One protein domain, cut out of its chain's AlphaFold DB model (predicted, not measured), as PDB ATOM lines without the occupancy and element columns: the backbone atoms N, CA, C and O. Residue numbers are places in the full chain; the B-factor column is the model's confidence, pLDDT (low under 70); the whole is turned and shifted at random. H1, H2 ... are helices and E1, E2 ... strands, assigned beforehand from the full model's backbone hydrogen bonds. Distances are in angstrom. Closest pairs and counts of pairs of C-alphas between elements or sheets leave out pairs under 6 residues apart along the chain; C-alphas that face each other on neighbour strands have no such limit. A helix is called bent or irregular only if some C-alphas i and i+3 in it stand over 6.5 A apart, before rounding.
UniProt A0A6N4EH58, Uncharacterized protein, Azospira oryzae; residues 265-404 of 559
ATOM      1  N   ASP A 265     121.228 105.405 136.780       68.94
ATOM      2  CA  ASP A 265     121.525 106.202 137.983       68.94
ATOM      3  C   ASP A 265     122.914 106.874 137.947       68.94
ATOM      4  O   ASP A 265     123.267 107.634 138.850       68.94
ATOM      5  N   GLN A 266     123.736 106.598 136.927       69.31
ATOM      6  CA  GLN A 266     125.096 107.138 136.829       69.31
ATOM      7  C   GLN A 266     125.122 108.518 136.166       69.31
ATOM      8  O   GLN A 266     124.617 108.687 135.061       69.31
ATOM      9  N   THR A 267     125.806 109.482 136.788       68.94
ATOM     10  CA  THR A 267     126.185 110.736 136.122       68.94
ATOM     11  C   THR A 267     127.253 110.437 135.067       68.94
ATOM     12  O   THR A 267     128.336 109.965 135.429       68.94
ATOM     13  N   PRO A 268     127.023 110.731 133.777       69.56
ATOM     14  CA  PRO A 268     127.975 110.393 132.717       69.56
ATOM     15  C   PRO A 268     129.386 110.977 132.925       69.56
ATOM     16  O   PRO A 268     130.388 110.333 132.608       69.56
ATOM     17  N   SER A 269     129.496 112.147 133.567       70.00
ATOM     18  CA  SER A 269     130.789 112.764 133.912       70.00
ATOM     19  C   SER A 269     131.684 111.885 134.802       70.00
ATOM     20  O   SER A 269     132.912 112.009 134.765       70.00
ATOM     21  N   ASP A 270     131.115 110.956 135.577       72.81
ATOM     22  CA  ASP A 270     131.862 110.057 136.463       72.81
ATOM     23  C   ASP A 270     132.755 109.059 135.726       72.81
ATOM     24  O   ASP A 270     133.681 108.488 136.326       72.81
ATOM     25  N   VAL A 271     132.471 108.832 134.447       72.00
ATOM     26  CA  VAL A 271     133.217 107.902 133.601       72.00
ATOM     27  C   VAL A 271     134.510 108.537 133.081       72.00
ATOM     28  O   VAL A 271     135.497 107.835 132.865       72.00
ATOM     29  N   VAL A 272     134.550 109.870 132.986       77.75
ATOM     30  CA  VAL A 272     135.689 110.643 132.458       77.75
ATOM     31  C   VAL A 272     136.342 111.554 133.502       77.75
ATOM     32  O   VAL A 272     137.133 112.428 133.167       77.75
ATOM     33  N   LYS A 273     136.086 111.326 134.797       80.06
ATOM     34  CA  LYS A 273     136.695 112.079 135.916       80.06
ATOM     35  C   LYS A 273     138.223 112.175 135.857       80.06
ATOM     36  O   LYS A 273     138.792 113.157 136.323       80.06
ATOM     37  N   ASN A 274     138.897 111.180 135.281       81.69
ATOM     38  CA  ASN A 274     140.351 111.177 135.097       81.69
ATOM     39  C   ASN A 274     140.849 112.194 134.051       81.69
ATOM     40  O   ASN A 274     142.054 112.381 133.929       81.69
ATOM     41  N   LYS A 275     139.942 112.825 133.298       84.44
ATOM     42  CA  LYS A 275     140.214 113.926 132.366       84.44
ATOM     43  C   LYS A 275     140.063 115.306 133.011       84.44
ATOM     44  O   LYS A 275     140.258 116.309 132.339       84.44
ATOM     45  N   LYS A 276     139.730 115.378 134.306       87.06
ATOM     46  CA  LYS A 276     139.626 116.648 135.030       87.06
ATOM     47  C   LYS A 276     140.965 117.405 134.986       87.06
ATOM     48  O   LYS A 276     141.958 116.865 135.482       87.06
ATOM     49  N   PRO A 277     140.998 118.656 134.486       85.69
ATOM     50  CA  PRO A 277     142.213 119.462 134.502       85.69
ATOM     51  C   PRO A 277     142.750 119.666 135.923       85.69
ATOM     52  O   PRO A 277     141.993 119.847 136.886       85.69
ATOM     53  N   ALA A 278     144.077 119.655 136.066       84.25
ATOM     54  CA  ALA A 278     144.727 119.896 137.349       84.25
ATOM     55  C   ALA A 278     144.371 121.297 137.881       84.25
ATOM     56  O   ALA A 278     144.467 122.289 137.165       84.25
ATOM     57  N   GLY A 279     143.947 121.380 139.146       84.19
ATOM     58  CA  GLY A 279     143.541 122.648 139.764       84.19
ATOM     59  C   GLY A 279     142.136 123.140 139.390       84.19
ATOM     60  O   GLY A 279     141.762 124.241 139.796       84.19
ATOM     61  N   ALA A 280     141.339 122.348 138.661       87.19
ATOM     62  CA  ALA A 280     139.961 122.713 138.340       87.19
ATOM     63  C   ALA A 280     139.075 122.800 139.602       87.19
ATOM     64  O   ALA A 280     138.895 121.811 140.332       87.19
ATOM     65  N   THR A 281     138.496 123.981 139.829       88.00
ATOM     66  CA  THR A 281     137.503 124.277 140.874       88.00
ATOM     67  C   THR A 281     136.108 123.816 140.465       88.00
ATOM     68  O   THR A 281     135.352 123.360 141.321       88.00
ATOM     69  N   LYS A 282     135.793 123.844 139.163       88.50
ATOM     70  CA  LYS A 282     134.594 123.232 138.564       88.50
ATOM     71  C   LYS A 282     134.979 122.394 137.351       88.50
ATOM     72  O   LYS A 282     135.917 122.736 136.639       88.50
ATOM     73  N   PHE A 283     134.265 121.293 137.133       89.50
ATOM     74  CA  PHE A 283     134.489 120.365 136.024       89.50
ATOM     75  C   PHE A 283     133.181 119.660 135.671       89.50
ATOM     76  O   PHE A 283     132.478 119.210 136.577       89.50
ATOM     77  N   GLY A 284     132.898 119.527 134.381       89.88
ATOM     78  CA  GLY A 284     131.841 118.667 133.866       89.88
ATOM     79  C   GLY A 284     132.179 118.161 132.470       89.88
ATOM     80  O   GLY A 284     132.949 118.798 131.750       89.88
ATOM     81  N   ALA A 285     131.615 117.007 132.125       89.81
ATOM     82  CA  ALA A 285     131.764 116.376 130.827       89.81
ATOM     83  C   ALA A 285     130.396 116.081 130.213       89.81
ATOM     84  O   ALA A 285     129.539 115.466 130.853       89.81
ATOM     85  N   TYR A 286     130.217 116.493 128.964       89.12
ATOM     86  CA  TYR A 286     128.940 116.507 128.265       89.12
ATOM     87  C   TYR A 286     129.039 115.771 126.933       89.12
ATOM     88  O   TYR A 286     130.117 115.641 126.355       89.12
ATOM     89  N   GLY A 287     127.908 115.231 126.477       88.44
ATOM     90  CA  GLY A 287     127.881 114.331 125.324       88.44
ATOM     91  C   GLY A 287     128.520 112.966 125.604       88.44
ATOM     92  O   GLY A 287     128.908 112.276 124.683       88.44
ATOM     93  N   VAL A 288     128.666 112.549 126.866       89.62
ATOM     94  CA  VAL A 288     129.248 111.231 127.191       89.62
ATOM     95  C   VAL A 288     128.288 110.086 126.842       89.62
ATOM     96  O   VAL A 288     128.733 109.006 126.465       89.62
ATOM     97  N   VAL A 289     126.979 110.312 126.965       89.75
ATOM     98  CA  VAL A 289     125.921 109.354 126.627       89.75
ATOM     99  C   VAL A 289     124.951 110.046 125.686       89.75
ATOM    100  O   VAL A 289     124.519 111.163 125.969       89.75
ATOM    101  N   ALA A 290     124.632 109.387 124.580       91.31
ATOM    102  CA  ALA A 290     123.683 109.875 123.599       91.31
ATOM    103  C   ALA A 290     122.287 110.041 124.206       91.31
ATOM    104  O   ALA A 290     121.835 109.229 125.019       91.31
ATOM    105  N   GLU A 291     121.576 111.065 123.743       91.06
ATOM    106  CA  GLU A 291     120.156 111.205 124.035       91.06
ATOM    107  C   GLU A 291     119.356 110.031 123.445       91.06
ATOM    108  O   GLU A 291     119.724 109.487 122.398       91.06
ATOM    109  N   PRO A 292     118.239 109.636 124.080       93.69
ATOM    110  CA  PRO A 292     117.330 108.666 123.491       93.69
ATOM    111  C   PRO A 292     116.816 109.100 122.114       93.69
ATOM    112  O   PRO A 292     116.381 110.236 121.932       93.69
ATOM    113  N   VAL A 293     116.780 108.168 121.161       95.56
ATOM    114  CA  VAL A 293     116.331 108.443 119.787       95.56
ATOM    115  C   VAL A 293     114.953 107.841 119.562       95.56
ATOM    116  O   VAL A 293     114.778 106.627 119.674       95.56
ATOM    117  N   VAL A 294     113.971 108.677 119.231       94.31
ATOM    118  CA  VAL A 294     112.607 108.248 118.883       94.31
ATOM    119  C   VAL A 294     112.488 108.082 117.369       94.31
ATOM    120  O   VAL A 294     112.809 109.003 116.621       94.31
ATOM    121  N   VAL A 295     112.004 106.921 116.915       95.56
ATOM    122  CA  VAL A 295     111.700 106.640 115.502       95.56
ATOM    123  C   VAL A 295     110.366 105.907 115.408       95.56
ATOM    124  O   VAL A 295     110.262 104.733 115.776       95.56
ATOM    125  N   GLY A 296     109.346 106.599 114.893       94.00
ATOM    126  CA  GLY A 296     107.975 106.086 114.853       94.00
ATOM    127  C   GLY A 296     107.480 105.717 116.254       94.00
ATOM    128  O   GLY A 296     107.657 106.477 117.200       94.00
ATOM    129  N   ASP A 297     106.923 104.515 116.402       94.94
ATOM    130  CA  ASP A 297     106.405 104.001 117.680       94.94
ATOM    131  C   ASP A 297     107.484 103.451 118.633       94.94
ATOM    132  O   ASP A 297     107.162 102.833 119.655       94.94
ATOM    133  N   TYR A 298     108.768 103.628 118.312       96.75
ATOM    134  CA  TYR A 298     109.877 103.060 119.071       96.75
ATOM    135  C   TYR A 298     110.851 104.115 119.574       96.75
ATOM    136  O   TYR A 298     111.010 105.186 118.994       96.75
ATOM    137  N   ILE A 299     111.558 103.755 120.637       96.50
ATOM    138  CA  ILE A 299     112.649 104.542 121.195       96.50
ATOM    139  C   ILE A 299     113.863 103.665 121.472       96.50
ATOM    140  O   ILE A 299     113.731 102.538 121.959       96.50
ATOM    141  N   TYR A 300     115.037 104.205 121.162       97.44
ATOM    142  CA  TYR A 300     116.338 103.604 121.406       97.44
ATOM    143  C   TYR A 300     117.002 104.321 122.575       97.44
ATOM    144  O   TYR A 300     117.134 105.544 122.561       97.44
ATOM    145  N   VAL A 301     117.390 103.560 123.594       95.38
ATOM    146  CA  VAL A 301     117.948 104.076 124.847       95.38
ATOM    147  C   VAL A 301     119.219 103.305 125.167       95.38
ATOM    148  O   VAL A 301     119.244 102.076 125.057       95.38
ATOM    149  N   LEU A 302     120.265 104.017 125.582       92.75
ATOM    150  CA  LEU A 302     121.438 103.396 126.183       92.75
ATOM    151  C   LEU A 302     121.167 103.106 127.656       92.75
ATOM    152  O   LEU A 302     120.801 103.996 128.423       92.75
ATOM    153  N   ASP A 303     121.361 101.853 128.043       88.25
ATOM    154  CA  ASP A 303     121.327 101.421 129.431       88.25
ATOM    155  C   ASP A 303     122.756 101.300 129.963       88.25
ATOM    156  O   ASP A 303     123.520 100.424 129.544       88.25
ATOM    157  N   LEU A 304     123.104 102.194 130.888       82.12
ATOM    158  CA  LEU A 304     124.383 102.208 131.586       82.12
ATOM    159  C   LEU A 304     124.248 101.455 132.908       82.12
ATOM    160  O   LEU A 304     124.137 102.053 133.980       82.12
ATOM    161  N   VAL A 305     124.309 100.125 132.828       76.00
ATOM    162  CA  VAL A 305     124.275  99.260 134.016       76.00
ATOM    163  C   VAL A 305     125.460  99.576 134.928       76.00
ATOM    164  O   VAL A 305     125.321  99.659 136.150       76.00
ATOM    165  N   ASN A 306     126.647  99.775 134.344       74.62
ATOM    166  CA  ASN A 306     127.802 100.313 135.051       74.62
ATOM    167  C   ASN A 306     128.787 101.026 134.101       74.62
ATOM    168  O   ASN A 306     128.532 101.156 132.909       74.62
ATOM    169  N   LYS A 307     129.950 101.452 134.624       67.31
ATOM    170  CA  LYS A 307     130.986 102.192 133.874       67.31
ATOM    171  C   LYS A 307     131.598 101.444 132.676       67.31
ATOM    172  O   LYS A 307     132.416 102.036 131.978       67.31
ATOM    173  N   ARG A 308     131.324 100.147 132.508       69.81
ATOM    174  CA  ARG A 308     131.900  99.290 131.456       69.81
ATOM    175  C   ARG A 308     130.863  98.457 130.708       69.81
ATOM    176  O   ARG A 308     131.118  98.113 129.561       69.81
ATOM    177  N   ASN A 309     129.726  98.172 131.338       79.94
ATOM    178  CA  ASN A 309     128.685  97.328 130.770       79.94
ATOM    179  C   ASN A 309     127.540  98.230 130.317       79.94
ATOM    180  O   ASN A 309     126.768  98.732 131.144       79.94
ATOM    181  N   GLN A 310     127.470  98.447 129.009       88.56
ATOM    182  CA  GLN A 310     126.448  99.268 128.376       88.56
ATOM    183  C   GLN A 310     125.684  98.438 127.349       88.56
ATOM    184  O   GLN A 310     126.260  97.569 126.691       88.56
ATOM    185  N   TYR A 311     124.392  98.707 127.206       93.38
ATOM    186  CA  TYR A 311     123.537  98.028 126.236       93.38
ATOM    187  C   TYR A 311     122.704  99.045 125.472       93.38
ATOM    188  O   TYR A 311     122.210 100.011 126.051       93.38
ATOM    189  N   LEU A 312     122.479  98.789 124.189       96.38
ATOM    190  CA  LEU A 312     121.445  99.472 123.429       96.38
ATOM    191  C   LEU A 312     120.133  98.710 123.602       96.38
ATOM    192  O   LEU A 312     120.076  97.492 123.414       96.38
ATOM    193  N   LYS A 313     119.064  99.420 123.948       96.88
ATOM    194  CA  LYS A 313     117.734  98.834 124.114       96.88
ATOM    195  C   LYS A 313     116.723  99.550 123.248       96.88
ATOM    196  O   LYS A 313     116.751 100.774 123.135       96.88
ATOM    197  N   LYS A 314     115.795  98.777 122.693       97.75
ATOM    198  CA  LYS A 314     114.637  99.288 121.965       97.75
ATOM    199  C   LYS A 314     113.375  99.033 122.772       97.75
ATOM    200  O   LYS A 314     113.127  97.907 123.201       97.75
ATOM    201  N   TYR A 315     112.551 100.060 122.918       97.31
ATOM    202  CA  TYR A 315     111.263  99.983 123.601       97.31
ATOM    203  C   TYR A 315     110.140 100.446 122.679       97.31
ATOM    204  O   TYR A 315     110.335 101.340 121.857       97.31
ATOM    205  N   ALA A 316     108.954  99.860 122.834       96.50
ATOM    206  CA  ALA A 316     107.731 100.426 122.281       96.50
ATOM    207  C   ALA A 316     107.361 101.680 123.091       96.50
ATOM    208  O   ALA A 316     107.033 101.575 124.274       96.50
ATOM    209  N   LEU A 317     107.396 102.856 122.462       93.06
ATOM    210  CA  LEU A 317     107.278 104.161 123.122       93.06
ATOM    211  C   LEU A 317     105.975 104.294 123.926       93.06
ATOM    212  O   LEU A 317     105.966 104.818 125.039       93.06
ATOM    213  N   LYS A 318     104.866 103.772 123.390       89.38
ATOM    214  CA  LYS A 318     103.545 103.904 124.021       89.38
ATOM    215  C   LYS A 318     103.384 103.073 125.295       89.38
ATOM    216  O   LYS A 318     102.632 103.478 126.176       89.38
ATOM    217  N   THR A 319     104.054 101.922 125.391       91.75
ATOM    218  CA  THR A 319     103.828 100.936 126.469       91.75
ATOM    219  C   THR A 319     105.028 100.730 127.384       91.75
ATOM    220  O   THR A 319     104.872 100.159 128.458       91.75
ATOM    221  N   GLY A 320     106.229 101.122 126.954       93.88
ATOM    222  CA  GLY A 320     107.471 100.798 127.654       93.88
ATOM    223  C   GLY A 320     107.881  99.332 127.552       93.88
ATOM    224  O   GLY A 320     108.839  98.920 128.204       93.88
ATOM    225  N   LYS A 321     107.187  98.516 126.745       96.25
ATOM    226  CA  LYS A 321     107.580  97.123 126.523       96.25
ATOM    227  C   LYS A 321     108.919  97.091 125.791       96.25
ATOM    228  O   LYS A 321     109.040  97.629 124.688       96.25
ATOM    229  N   MET A 322     109.910  96.435 126.390       97.00
ATOM    230  CA  MET A 322     111.189  96.174 125.734       97.00
ATOM    231  C   MET A 322     110.963  95.251 124.534       97.00
ATOM    232  O   MET A 322     110.325  94.204 124.658       97.00
ATOM    233  N   VAL A 323     111.462  95.666 123.375       98.12
ATOM    234  CA  VAL A 323     111.400  94.908 122.121       98.12
ATOM    235  C   VAL A 323     112.619  94.002 122.021       98.12
ATOM    236  O   VAL A 323     112.476  92.805 121.799       98.12
ATOM    237  N   TRP A 324     113.807  94.570 122.231       98.19
ATOM    238  CA  TRP A 324     115.068  93.841 122.278       98.19
ATOM    239  C   TRP A 324     116.127  94.618 123.065       98.19
ATOM    240  O   TRP A 324     115.999  95.824 123.310       98.19
ATOM    241  N   GLN A 325     117.189  93.903 123.426       97.38
ATOM    242  CA  GLN A 325     118.427  94.419 124.000       97.38
ATOM    243  C   GLN A 325     119.596  93.889 123.158       97.38
ATOM    244  O   GLN A 325     119.594  92.714 122.791       97.38
ATOM    245  N   SER A 326     120.573  94.742 122.850       97.38
ATOM    246  CA  SER A 326     121.781  94.341 122.129       97.38
ATOM    247  C   SER A 326     122.659  93.400 122.961       97.38
ATOM    248  O   SER A 326     122.505  93.275 124.180       97.38
ATOM    249  N   ALA A 327     123.666  92.804 122.319       94.50
ATOM    250  CA  ALA A 327     124.830  92.312 123.051       94.50
ATOM    251  C   ALA A 327     125.499  93.455 123.843       94.50
ATOM    252  O   ALA A 327     125.269  94.639 123.582       94.50
ATOM    253  N   GLU A 328     126.315  93.093 124.833       93.31
ATOM    254  CA  GLU A 328     127.059  94.065 125.633       93.31
ATOM    255  C   GLU A 328     128.041  94.866 124.770       93.31
ATOM    256  O   GLU A 328     128.868  94.294 124.055       93.31
ATOM    257  N   ILE A 329     127.990  96.191 124.899       92.25
ATOM    258  CA  ILE A 329     128.937  97.114 124.280       92.25
ATOM    259  C   ILE A 329     130.160  97.197 125.196       92.25
ATOM    260  O   ILE A 329     130.202  97.964 126.160       92.25
ATOM    261  N   LYS A 330     131.143  96.343 124.913       86.75
ATOM    262  CA  LYS A 330     132.294  96.110 125.792       86.75
ATOM    263  C   LYS A 330     133.156  97.354 125.976       86.75
ATOM    264  O   LYS A 330     133.494  98.037 125.012       86.75
ATOM    265  N   ASP A 331     133.565  97.588 127.222       84.12
ATOM    266  CA  ASP A 331     134.511  98.634 127.634       84.12
ATOM    267  C   ASP A 331     134.115 100.066 127.241       84.12
ATOM    268  O   ASP A 331     134.925 100.987 127.390       84.12
ATOM    269  N   ALA A 332     132.882 100.282 126.773       86.44
ATOM    270  CA  ALA A 332     132.404 101.598 126.396       86.44
ATOM    271  C   ALA A 332     132.448 102.527 127.611       86.44
ATOM    272  O   ALA A 332     131.907 102.226 128.676       86.44
ATOM    273  N   ARG A 333     133.124 103.666 127.449       86.88
ATOM    274  CA  ARG A 333     133.217 104.728 128.465       86.88
ATOM    275  C   ARG A 333     132.400 105.958 128.100       86.88
ATOM    276  O   ARG A 333     131.963 106.693 128.973       86.88
ATOM    277  N   ALA A 334     132.220 106.172 126.807       90.12
ATOM    278  CA  ALA A 334     131.333 107.167 126.249       90.12
ATOM    279  C   ALA A 334     130.670 106.541 125.024       90.12
ATOM    280  O   ALA A 334     131.317 105.780 124.302       90.12
ATOM    281  N   ILE A 335     129.399 106.842 124.807       92.94
ATOM    282  CA  ILE A 335     128.671 106.510 123.585       92.94
ATOM    283  C   ILE A 335     127.908 107.780 123.193       92.94
ATOM    284  O   ILE A 335     126.726 107.897 123.514       92.94
ATOM    285  N   PRO A 336     128.590 108.779 122.603       92.62
ATOM    286  CA  PRO A 336     128.032 110.112 122.353       92.62
ATOM    287  C   PRO A 336     126.902 110.148 121.317       92.62
ATOM    288  O   PRO A 336     126.153 111.119 121.287       92.62
ATOM    289  N   GLY A 337     126.767 109.126 120.464       94.44
ATOM    290  CA  GLY A 337     125.810 109.154 119.356       94.44
ATOM    291  C   GLY A 337     125.097 107.828 119.107       94.44
ATOM    292  O   GLY A 337     125.730 106.772 119.047       94.44
ATOM    293  N   ILE A 338     123.779 107.919 118.905       97.12
ATOM    294  CA  ILE A 338     122.903 106.870 118.372       97.12
ATOM    295  C   ILE A 338     122.287 107.426 117.089       97.12
ATOM    296  O   ILE A 338     121.705 108.509 117.098       97.12
ATOM    297  N   TYR A 339     122.371 106.677 115.996       97.38
ATOM    298  CA  TYR A 339     121.828 107.088 114.706       97.38
ATOM    299  C   TYR A 339     120.995 105.953 114.136       97.38
ATOM    300  O   TYR A 339     121.487 104.840 113.976       97.38
ATOM    301  N   VAL A 340     119.727 106.215 113.833       96.75
ATOM    302  CA  VAL A 340     118.785 105.189 113.375       96.75
ATOM    303  C   VAL A 340     118.336 105.530 111.961       96.75
ATOM    304  O   VAL A 340     117.850 106.632 111.718       96.75
ATOM    305  N   THR A 341     118.477 104.588 111.031       95.25
ATOM    306  CA  THR A 341     117.978 104.730 109.658       95.25
ATOM    307  C   THR A 341     117.553 103.376 109.106       95.25
ATOM    308  O   THR A 341     118.282 102.392 109.225       95.25
ATOM    309  N   GLY A 342     116.353 103.309 108.525       94.06
ATOM    310  CA  GLY A 342     115.785 102.058 108.024       94.06
ATOM    311  C   GLY A 342     115.819 100.940 109.073       94.06
ATOM    312  O   GLY A 342     115.268 101.073 110.167       94.06
ATOM    313  N   ASP A 343     116.483  99.837 108.736       96.38
ATOM    314  CA  ASP A 343     116.674  98.662 109.589       96.38
ATOM    315  C   ASP A 343     118.025  98.660 110.336       96.38
ATOM    316  O   ASP A 343     118.451  97.613 110.831       96.38
ATOM    317  N   LYS A 344     118.708  99.808 110.434       98.00
ATOM    318  CA  LYS A 344     120.040  99.949 111.042       98.00
ATOM    319  C   LYS A 344     120.048 100.929 112.213       98.00
ATOM    320  O   LYS A 344     119.385 101.968 112.184       98.00
ATOM    321  N   VAL A 345     120.858 100.614 113.223       98.31
ATOM    322  CA  VAL A 345     121.249 101.534 114.298       98.31
ATOM    323  C   VAL A 345     122.766 101.600 114.366       98.31
ATOM    324  O   VAL A 345     123.409 100.585 114.609       98.31
ATOM    325  N   VAL A 346     123.337 102.781 114.169       98.19
ATOM    326  CA  VAL A 346     124.775 103.037 114.269       98.19
ATOM    327  C   VAL A 346     125.071 103.697 115.608       98.19
ATOM    328  O   VAL A 346     124.409 104.664 115.986       98.19
ATOM    329  N   LEU A 347     126.073 103.183 116.315       97.44
ATOM    330  CA  LEU A 347     126.584 103.747 117.555       97.44
ATOM    331  C   LEU A 347     127.984 104.309 117.348       97.44
ATOM    332  O   LEU A 347     128.860 103.641 116.793       97.44
ATOM    333  N   GLN A 348     128.197 105.514 117.866       95.69
ATOM    334  CA  GLN A 348     129.531 106.051 118.088       95.69
ATOM    335  C   GLN A 348     130.008 105.600 119.469       95.69
ATOM    336  O   GLN A 348     129.435 106.033 120.466       95.69
ATOM    337  N   VAL A 349     131.047 104.765 119.552       94.25
ATOM    338  CA  VAL A 349     131.644 104.366 120.835       94.25
ATOM    339  C   VAL A 349     132.942 105.135 121.032       94.25
ATOM    340  O   VAL A 349     133.886 105.028 120.246       94.25
ATOM    341  N   GLY A 350     132.969 105.920 122.101       91.06
ATOM    342  CA  GLY A 350     134.017 106.881 122.389       91.06
ATOM    343  C   GLY A 350     134.011 108.076 121.445       91.06
ATOM    344  O   GLY A 350     132.996 108.446 120.857       91.06
ATOM    345  N   GLY A 351     135.176 108.688 121.303       90.06
ATOM    346  CA  GLY A 351     135.352 109.903 120.517       90.06
ATOM    347  C   GLY A 351     135.247 111.150 121.366       90.06
ATOM    348  O   GLY A 351     135.486 111.097 122.575       90.06
ATOM    349  N   GLN A 352     134.990 112.276 120.717       88.56
ATOM    350  CA  GLN A 352     134.979 113.560 121.393       88.56
ATOM    351  C   GLN A 352     133.781 113.719 122.326       88.56
ATOM    352  O   GLN A 352     132.634 113.535 121.929       88.56
ATOM    353  N   VAL A 353     134.081 114.103 123.563       89.94
ATOM    354  CA  VAL A 353     133.120 114.597 124.550       89.94
ATOM    355  C   VAL A 353     133.526 116.007 124.950       89.94
ATOM    356  O   VAL A 353     134.714 116.327 125.022       89.94
ATOM    357  N   GLU A 354     132.550 116.852 125.236       88.94
ATOM    358  CA  GLU A 354     132.795 118.238 125.612       88.94
ATOM    359  C   GLU A 354     133.176 118.306 127.097       88.94
ATOM    360  O   GLU A 354     132.408 117.893 127.967       88.94
ATOM    361  N   ILE A 355     134.354 118.832 127.411       88.56
ATOM    362  CA  ILE A 355     134.821 119.106 128.767       88.56
ATOM    363  C   ILE A 355     134.730 120.597 129.019       88.56
ATOM    364  O   ILE A 355     135.322 121.394 128.298       88.56
ATOM    365  N   GLN A 356     134.045 120.973 130.096       90.12
ATOM    366  CA  GLN A 356     134.049 122.347 130.577       90.12
ATOM    367  C   GLN A 356     134.677 122.425 131.965       90.12
ATOM    368  O   GLN A 356     134.287 121.683 132.878       90.12
ATOM    369  N   ALA A 357     135.622 123.345 132.146       89.50
ATOM    370  CA  ALA A 357     136.326 123.518 133.408       89.50
ATOM    371  C   ALA A 357     136.517 124.990 133.789       89.50
ATOM    372  O   ALA A 357     136.694 125.864 132.947       89.50
ATOM    373  N   GLU A 358     136.517 125.236 135.098       88.06
ATOM    374  CA  GLU A 358     136.987 126.476 135.711       88.06
ATOM    375  C   GLU A 358     138.262 126.131 136.486       88.06
ATOM    376  O   GLU A 358     138.228 125.292 137.392       88.06
ATOM    377  N   VAL A 359     139.398 126.719 136.113       86.31
ATOM    378  CA  VAL A 359     140.710 126.452 136.709       86.31
ATOM    379  C   VAL A 359     141.196 127.700 137.423       86.31
ATOM    380  O   VAL A 359     141.388 128.757 136.824       86.31
ATOM    381  N   ARG A 360     141.440 127.566 138.726       84.19
ATOM    382  CA  ARG A 360     142.004 128.643 139.536       84.19
ATOM    383  C   ARG A 360     143.523 128.568 139.472       84.19
ATOM    384  O   ARG A 360     144.121 127.680 140.083       84.19
ATOM    385  N   LYS A 361     144.158 129.514 138.787       80.00
ATOM    386  CA  LYS A 361     145.617 129.650 138.782       80.00
ATOM    387  C   LYS A 361     146.039 130.722 139.771       80.00
ATOM    388  O   LYS A 361     145.437 131.789 139.853       80.00
ATOM    389  N   ARG A 362     147.079 130.425 140.545       78.56
ATOM    390  CA  ARG A 362     147.773 131.415 141.366       78.56
ATOM    391  C   ARG A 362     149.088 131.740 140.673       78.56
ATOM    392  O   ARG A 362     149.904 130.842 140.482       78.56
ATOM    393  N   SER A 363     149.276 132.989 140.276       74.44
ATOM    394  CA  SER A 363     150.555 133.461 139.756       74.44
ATOM    395  C   SER A 363     151.576 133.606 140.884       74.44
ATOM    396  O   SER A 363     151.242 133.648 142.070       74.44
ATOM    397  N   THR A 364     152.849 133.680 140.507       72.75
ATOM    398  CA  THR A 364     153.988 133.830 141.423       72.75
ATOM    399  C   THR A 364     153.920 135.097 142.283       72.75
ATOM    400  O   THR A 364     154.483 135.108 143.370       72.75
ATOM    401  N   ASP A 365     153.194 136.132 141.846       71.81
ATOM    402  CA  ASP A 365     152.927 137.373 142.595       71.81
ATOM    403  C   ASP A 365     151.714 137.272 143.548       71.81
ATOM    404  O   ASP A 365     151.306 138.263 144.152       71.81
ATOM    405  N   GLY A 366     151.115 136.086 143.686       71.81
ATOM    406  CA  GLY A 366     149.970 135.834 144.559       71.81
ATOM    407  C   GLY A 366     148.610 136.197 143.958       71.81
ATOM    408  O   GLY A 366     147.591 135.900 144.593       71.81
ATOM    409  N   ARG A 367     148.548 136.773 142.746       74.38
ATOM    410  CA  ARG A 367     147.267 137.016 142.067       74.38
ATOM    411  C   ARG A 367     146.590 135.695 141.711       74.38
ATOM    412  O   ARG A 367     147.227 134.689 141.408       74.38
ATOM    413  N   ILE A 368     145.267 135.703 141.784       75.88
ATOM    414  CA  ILE A 368     144.429 134.572 141.404       75.88
ATOM    415  C   ILE A 368     143.748 134.930 140.094       75.88
ATOM    416  O   ILE A 368     143.023 135.920 140.036       75.88
ATOM    417  N   THR A 369     143.953 134.109 139.074       76.38
ATOM    418  CA  THR A 369     143.189 134.156 137.832       76.38
ATOM    419  C   THR A 369     142.276 132.942 137.755       76.38
ATOM    420  O   THR A 369     142.613 131.847 138.217       76.38
ATOM    421  N   ILE A 370     141.085 133.154 137.207       79.38
ATOM    422  CA  ILE A 370     140.158 132.086 136.863       79.38
ATOM    423  C   ILE A 370     140.228 131.937 135.351       79.38
ATOM    424  O   ILE A 370     139.921 132.877 134.625       79.38
ATOM    425  N   GLU A 371     140.666 130.775 134.891       81.81
ATOM    426  CA  GLU A 371     140.598 130.410 133.483       81.81
ATOM    427  C   GLU A 371     139.402 129.492 133.267       81.81
ATOM    428  O   GLU A 371     139.172 128.558 134.034       81.81
ATOM    429  N   GLN A 372     138.638 129.773 132.222       82.00
ATOM    430  CA  GLN A 372     137.531 128.940 131.780       82.00
ATOM    431  C   GLN A 372     137.939 128.276 130.467       82.00
ATOM    432  O   GLN A 372     138.467 128.954 129.584       82.00
ATOM    433  N   SER A 373     137.718 126.971 130.335       80.00
ATOM    434  CA  SER A 373     137.959 126.261 129.078       80.00
ATOM    435  C   SER A 373     136.793 125.356 128.706       80.00
ATOM    436  O   SER A 373     136.162 124.737 129.567       80.00
ATOM    437  N   ILE A 374     136.511 125.319 127.404       82.94
ATOM    438  CA  ILE A 374     135.660 124.333 126.744       82.94
ATOM    439  C   ILE A 374     136.578 123.595 125.774       82.94
ATOM    440  O   ILE A 374     137.152 124.211 124.877       82.94
ATOM    441  N   GLU A 375     136.761 122.301 125.990       81.81
ATOM    442  CA  GLU A 375     137.685 121.457 125.233       81.81
ATOM    443  C   GLU A 375     136.951 120.204 124.761       81.81
ATOM    444  O   GLU A 375     136.086 119.691 125.465       81.81
ATOM    445  N   MET A 376     137.294 119.693 123.581       84.19
ATOM    446  CA  MET A 376     136.797 118.399 123.122       84.19
ATOM    447  C   MET A 376     137.825 117.319 123.457       84.19
ATOM    448  O   MET A 376     138.956 117.354 122.979       84.19
ATOM    449  N   GLU A 377     137.440 116.344 124.275       86.06
ATOM    450  CA  GLU A 377     138.324 115.271 124.724       86.06
ATOM    451  C   GLU A 377     137.964 113.942 124.085       86.06
ATOM    452  O   GLU A 377     136.834 113.470 124.170       86.06
ATOM    453  N   ASN A 378     138.961 113.280 123.509       88.50
ATOM    454  CA  ASN A 378     138.776 111.973 122.908       88.50
ATOM    455  C   ASN A 378     138.800 110.856 123.980       88.50
ATOM    456  O   ASN A 378     139.822 110.600 124.638       88.50
ATOM    457  N   VAL A 379     137.656 110.194 124.177       89.94
ATOM    458  CA  VAL A 379     137.440 109.149 125.188       89.94
ATOM    459  C   VAL A 379     137.481 107.771 124.542       89.94
ATOM    460  O   VAL A 379     136.673 107.463 123.679       89.94
ATOM    461  N   LYS A 380     138.408 106.921 124.993       90.12
ATOM    462  CA  LYS A 380     138.576 105.537 124.517       90.12
ATOM    463  C   LYS A 380     137.620 104.552 125.220       90.12
ATOM    464  O   LYS A 380     137.285 104.807 126.380       90.12
ATOM    465  N   PRO A 381     137.307 103.385 124.618       91.12
ATOM    466  CA  PRO A 381     137.717 102.906 123.286       91.12
ATOM    467  C   PRO A 381     137.042 103.685 122.153       91.12
ATOM    468  O   PRO A 381     136.051 104.351 122.398       91.12
ATOM    469  N   LEU A 382     137.616 103.624 120.947       93.38
ATOM    470  CA  LEU A 382     137.158 104.374 119.773       93.38
ATOM    471  C   LEU A 382     136.771 103.401 118.667       93.38
ATOM    472  O   LEU A 382     137.651 102.788 118.053       93.38
ATOM    473  N   ASN A 383     135.475 103.254 118.425       94.62
ATOM    474  CA  ASN A 383     134.960 102.435 117.338       94.62
ATOM    475  C   ASN A 383     133.574 102.922 116.889       94.62
ATOM    476  O   ASN A 383     132.959 103.803 117.495       94.62
ATOM    477  N   VAL A 384     133.116 102.350 115.781       96.31
ATOM    478  CA  VAL A 384     131.750 102.510 115.284       96.31
ATOM    479  C   VAL A 384     131.130 101.131 115.203       96.31
ATOM    480  O   VAL A 384     131.740 100.221 114.639       96.31
ATOM    481  N   GLN A 385     129.925 100.982 115.734       97.19
ATOM    482  CA  GLN A 385     129.190  99.720 115.707       97.19
ATOM    483  C   GLN A 385     127.862  99.907 114.990       97.19
ATOM    484  O   GLN A 385     127.260 100.976 115.069       97.19
ATOM    485  N   CYS A 386     127.394  98.868 114.310       98.12
ATOM    486  CA  CYS A 386     126.083  98.856 113.679       98.12
ATOM    487  C   CYS A 386     125.283  97.644 114.133       98.12
ATOM    488  O   CYS A 386     125.809  96.532 114.209       98.12
ATOM    489  N   PHE A 387     124.004  97.865 114.404       98.56
ATOM    490  CA  PHE A 387     123.054  96.877 114.885       98.56
ATOM    491  C   PHE A 387     121.839  96.819 113.967       98.56
ATOM    492  O   PHE A 387     121.428  97.819 113.374       98.56
ATOM    493  N   ASN A 388     121.222  95.647 113.888       98.25
ATOM    494  CA  ASN A 388     119.934  95.469 113.246       98.25
ATOM    495  C   ASN A 388     118.839  96.120 114.110       98.25
ATOM    496  O   ASN A 388     118.612  95.721 115.251       98.25
ATOM    497  N   ALA A 389     118.126  97.106 113.570       97.75
ATOM    498  CA  ALA A 389     117.087  97.843 114.288       97.75
ATOM    499  C   ALA A 389     115.856  96.985 114.649       97.75
ATOM    500  O   ALA A 389     115.052  97.364 115.511       97.75
ATOM    501  N   ILE A 390     115.678  95.838 113.989       97.38
ATOM    502  CA  ILE A 390     114.573  94.898 114.200       97.38
ATOM    503  C   ILE A 390     114.932  93.878 115.282       97.38
ATOM    504  O   ILE A 390     114.108  93.650 116.164       97.38
ATOM    505  N   THR A 391     116.135  93.296 115.240       97.75
ATOM    506  CA  THR A 391     116.526  92.176 116.122       97.75
ATOM    507  C   THR A 391     117.467  92.562 117.263       97.75
ATOM    508  O   THR A 391     117.544  91.833 118.248       97.75
ATOM    509  N   GLY A 392     118.183  93.685 117.155       97.75
ATOM    510  CA  GLY A 392     119.231  94.088 118.099       97.75
ATOM    511  C   GLY A 392     120.577  93.381 117.897       97.75
ATOM    512  O   GLY A 392     121.506  93.606 118.672       97.75
ATOM    513  N   GLU A 393     120.703  92.533 116.871       98.12
ATOM    514  CA  GLU A 393     121.945  91.828 116.541       98.12
ATOM    515  C   GLU A 393     123.008  92.799 116.014       98.12
ATOM    516  O   GLU A 393     122.712  93.655 115.180       98.12
ATOM    517  N   GLN A 394     124.253  92.663 116.479       98.06
ATOM    518  CA  GLN A 394     125.375  93.432 115.945       98.06
ATOM    519  C   GLN A 394     125.724  92.929 114.541       98.06
ATOM    520  O   GLN A 394     126.028  91.756 114.351       98.06
ATOM    521  N   LEU A 395     125.705  93.833 113.565       98.00
ATOM    522  CA  LEU A 395     125.975  93.534 112.161       98.00
ATOM    523  C   LEU A 395     127.460  93.673 111.822       98.00
ATOM    524  O   LEU A 395     128.013  92.843 111.107       98.00
ATOM    525  N   TRP A 396     128.107  94.726 112.325       97.62
ATOM    526  CA  TRP A 396     129.537  94.963 112.137       97.62
ATOM    527  C   TRP A 396     130.090  95.935 113.186       97.62
ATOM    528  O   TRP A 396     129.350  96.667 113.843       97.62
ATOM    529  N   GLU A 397     131.417  95.942 113.322       96.00
ATOM    530  CA  GLU A 397     132.191  96.895 114.119       96.00
ATOM    531  C   GLU A 397     133.415  97.352 113.321       96.00
ATOM    532  O   GLU A 397     134.079  96.544 112.668       96.00
ATOM    533  N   SER A 398     133.721  98.648 113.379       93.94
ATOM    534  CA  SER A 398     134.915  99.232 112.776       93.94
ATOM    535  C   SER A 398     135.852  99.800 113.829       93.94
ATOM    536  O   SER A 398     135.516 100.727 114.567       93.94
ATOM    537  N   GLU A 399     137.085  99.305 113.815       87.12
ATOM    538  CA  GLU A 399     138.173  99.765 114.674       87.12
ATOM    539  C   GLU A 399     139.087 100.803 113.996       87.12
ATOM    540  O   GLU A 399     140.140 101.166 114.530       87.12
ATOM    541  N   LYS A 400     138.719 101.306 112.812       88.81
ATOM    542  CA  LYS A 400     139.524 102.297 112.069       88.81
ATOM    543  C   LYS A 400     139.732 103.596 112.853       88.81
ATOM    544  O   LYS A 400     140.753 104.262 112.702       88.81
ATOM    545  N   MET A 401     138.827 103.874 113.785       92.38
ATOM    546  CA  MET A 401     138.855 105.041 114.663       92.38
ATOM    547  C   MET A 401     139.771 104.887 115.890       92.38
ATOM    548  O   MET A 401     139.860 105.795 116.708       92.38
ATOM    549  N   LYS A 402     140.533 103.789 116.024       88.62
ATOM    550  CA  LYS A 402     141.421 103.510 117.179       88.62
ATOM    551  C   LYS A 402     142.395 104.634 117.563       88.62
ATOM    552  O   LYS A 402     142.856 104.676 118.708       88.62
ATOM    553  N   LYS A 403     142.760 105.508 116.617       86.25
ATOM    554  CA  LYS A 403     143.717 106.612 116.824       86.25
ATOM    555  C   LYS A 403     143.065 107.955 117.158       86.25
ATOM    556  O   LYS A 403     143.768 108.822 117.664       86.25
ATOM    557  N   GLY A 404     141.774 108.113 116.892       91.44
ATOM    558  CA  GLY A 404     141.051 109.368 117.047       91.44
ATOM    559  C   GLY A 404     139.663 109.256 116.425       91.44
ATOM    560  O   GLY A 404     139.448 108.446 115.525       91.44
TER     561      GLY A 404
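Overview. This is residues 265 to 404 of the 559 residues of an uncharacterized protein of Azospira oryzae (UniProt A0A6N4EH58). A long two-stranded hairpin, E7 and E8, makes the longest axis, with its turn at residues 363 to 367 lying at one end. At the other end a small sheet, E2 to E5, is only partly face to face with the hairpin's part beside E6 and E9; E1 runs beside E7 further along. The printed part has 140 residues, with the order H1, E1 to E9, H2, and is mostly strand. E2, E3, E4, E5 form an antiparallel sheet in that order, and E1, E6, E7, E8, E9 a branched one with antiparallel pairs. The whole is loose, with a radius of gyration of the C-alphas of 18.1 A and spans of 64 by 35 by 23 A.

Along the chain. H1, residues 268 to 271, begins at C-alpha 268 (127.975, 110.393, 132.717). E1 is residues 280 to 286, 16.2 A long, and E2 293 to 295. E3 is 298 to 304, 19.2 A, E4 309 to 316, 22.8 A, and E5 322 to 325. E6 is 337 to 341. E7, residues 344 to 362, is 51.8 A long and ends at C-alpha 362 (147.773, 131.415, 141.366). E8, 368 to 388, is 54.1 A long and bends by 53 degrees at residue 383. E9 is 394 to 398. H2, 400 to 403, ends at C-alpha 403 (143.717, 106.612, 116.824) and is irregular, with C-alphas 400 and 403 7.7 A apart.

Arrangement. The branched sheet is twisted. E6, E7, E8, E9 form a meander, each strand the antiparallel neighbour of the one before; E2, E3, E4, E5 form another. In the hairpin E7 and E8, N 355 and O 375 are 2.7 A apart, within hydrogen-bond range. E1 and E6 lie on one side of E7, E8 on the other side; N 286 and O 354 are 2.8 A apart, N 346 and O 339 2.8 A. Between E8 and E9, N 398 and O 384 are 2.8 A apart. H1 is on this sheet at a height of 7.9 A, only just over none of its strands, with 2 C-alphas falling on E7. H2, on the opposite face, is over E8 at a height of 7.4 A; the closest C-alphas, of Leu 382 and Lys 402, are 5.1 A apart. Both helices are too short for an O i to N i+4 pair; the one O i to N i+3 pair is within range in H1 but not in H2. In the other sheet, N 303 and O 311 of E3 and E4 are 2.8 A apart. The closest C-alphas of E2 and E6, of Val 293 and Ile 338, are 6.9 A apart, while E4 and E7 are apart.

Size, cuts and confidence. The C-alphas of Asp 365 and Ile 390, the two farthest apart, are 63.9 A apart. The printed part has no cut. The link from E5 to E6, 11 residues, is long. The mean pLDDT of the printed part is 88.8; residues 265 to 268 and 307 to 308 are under 70.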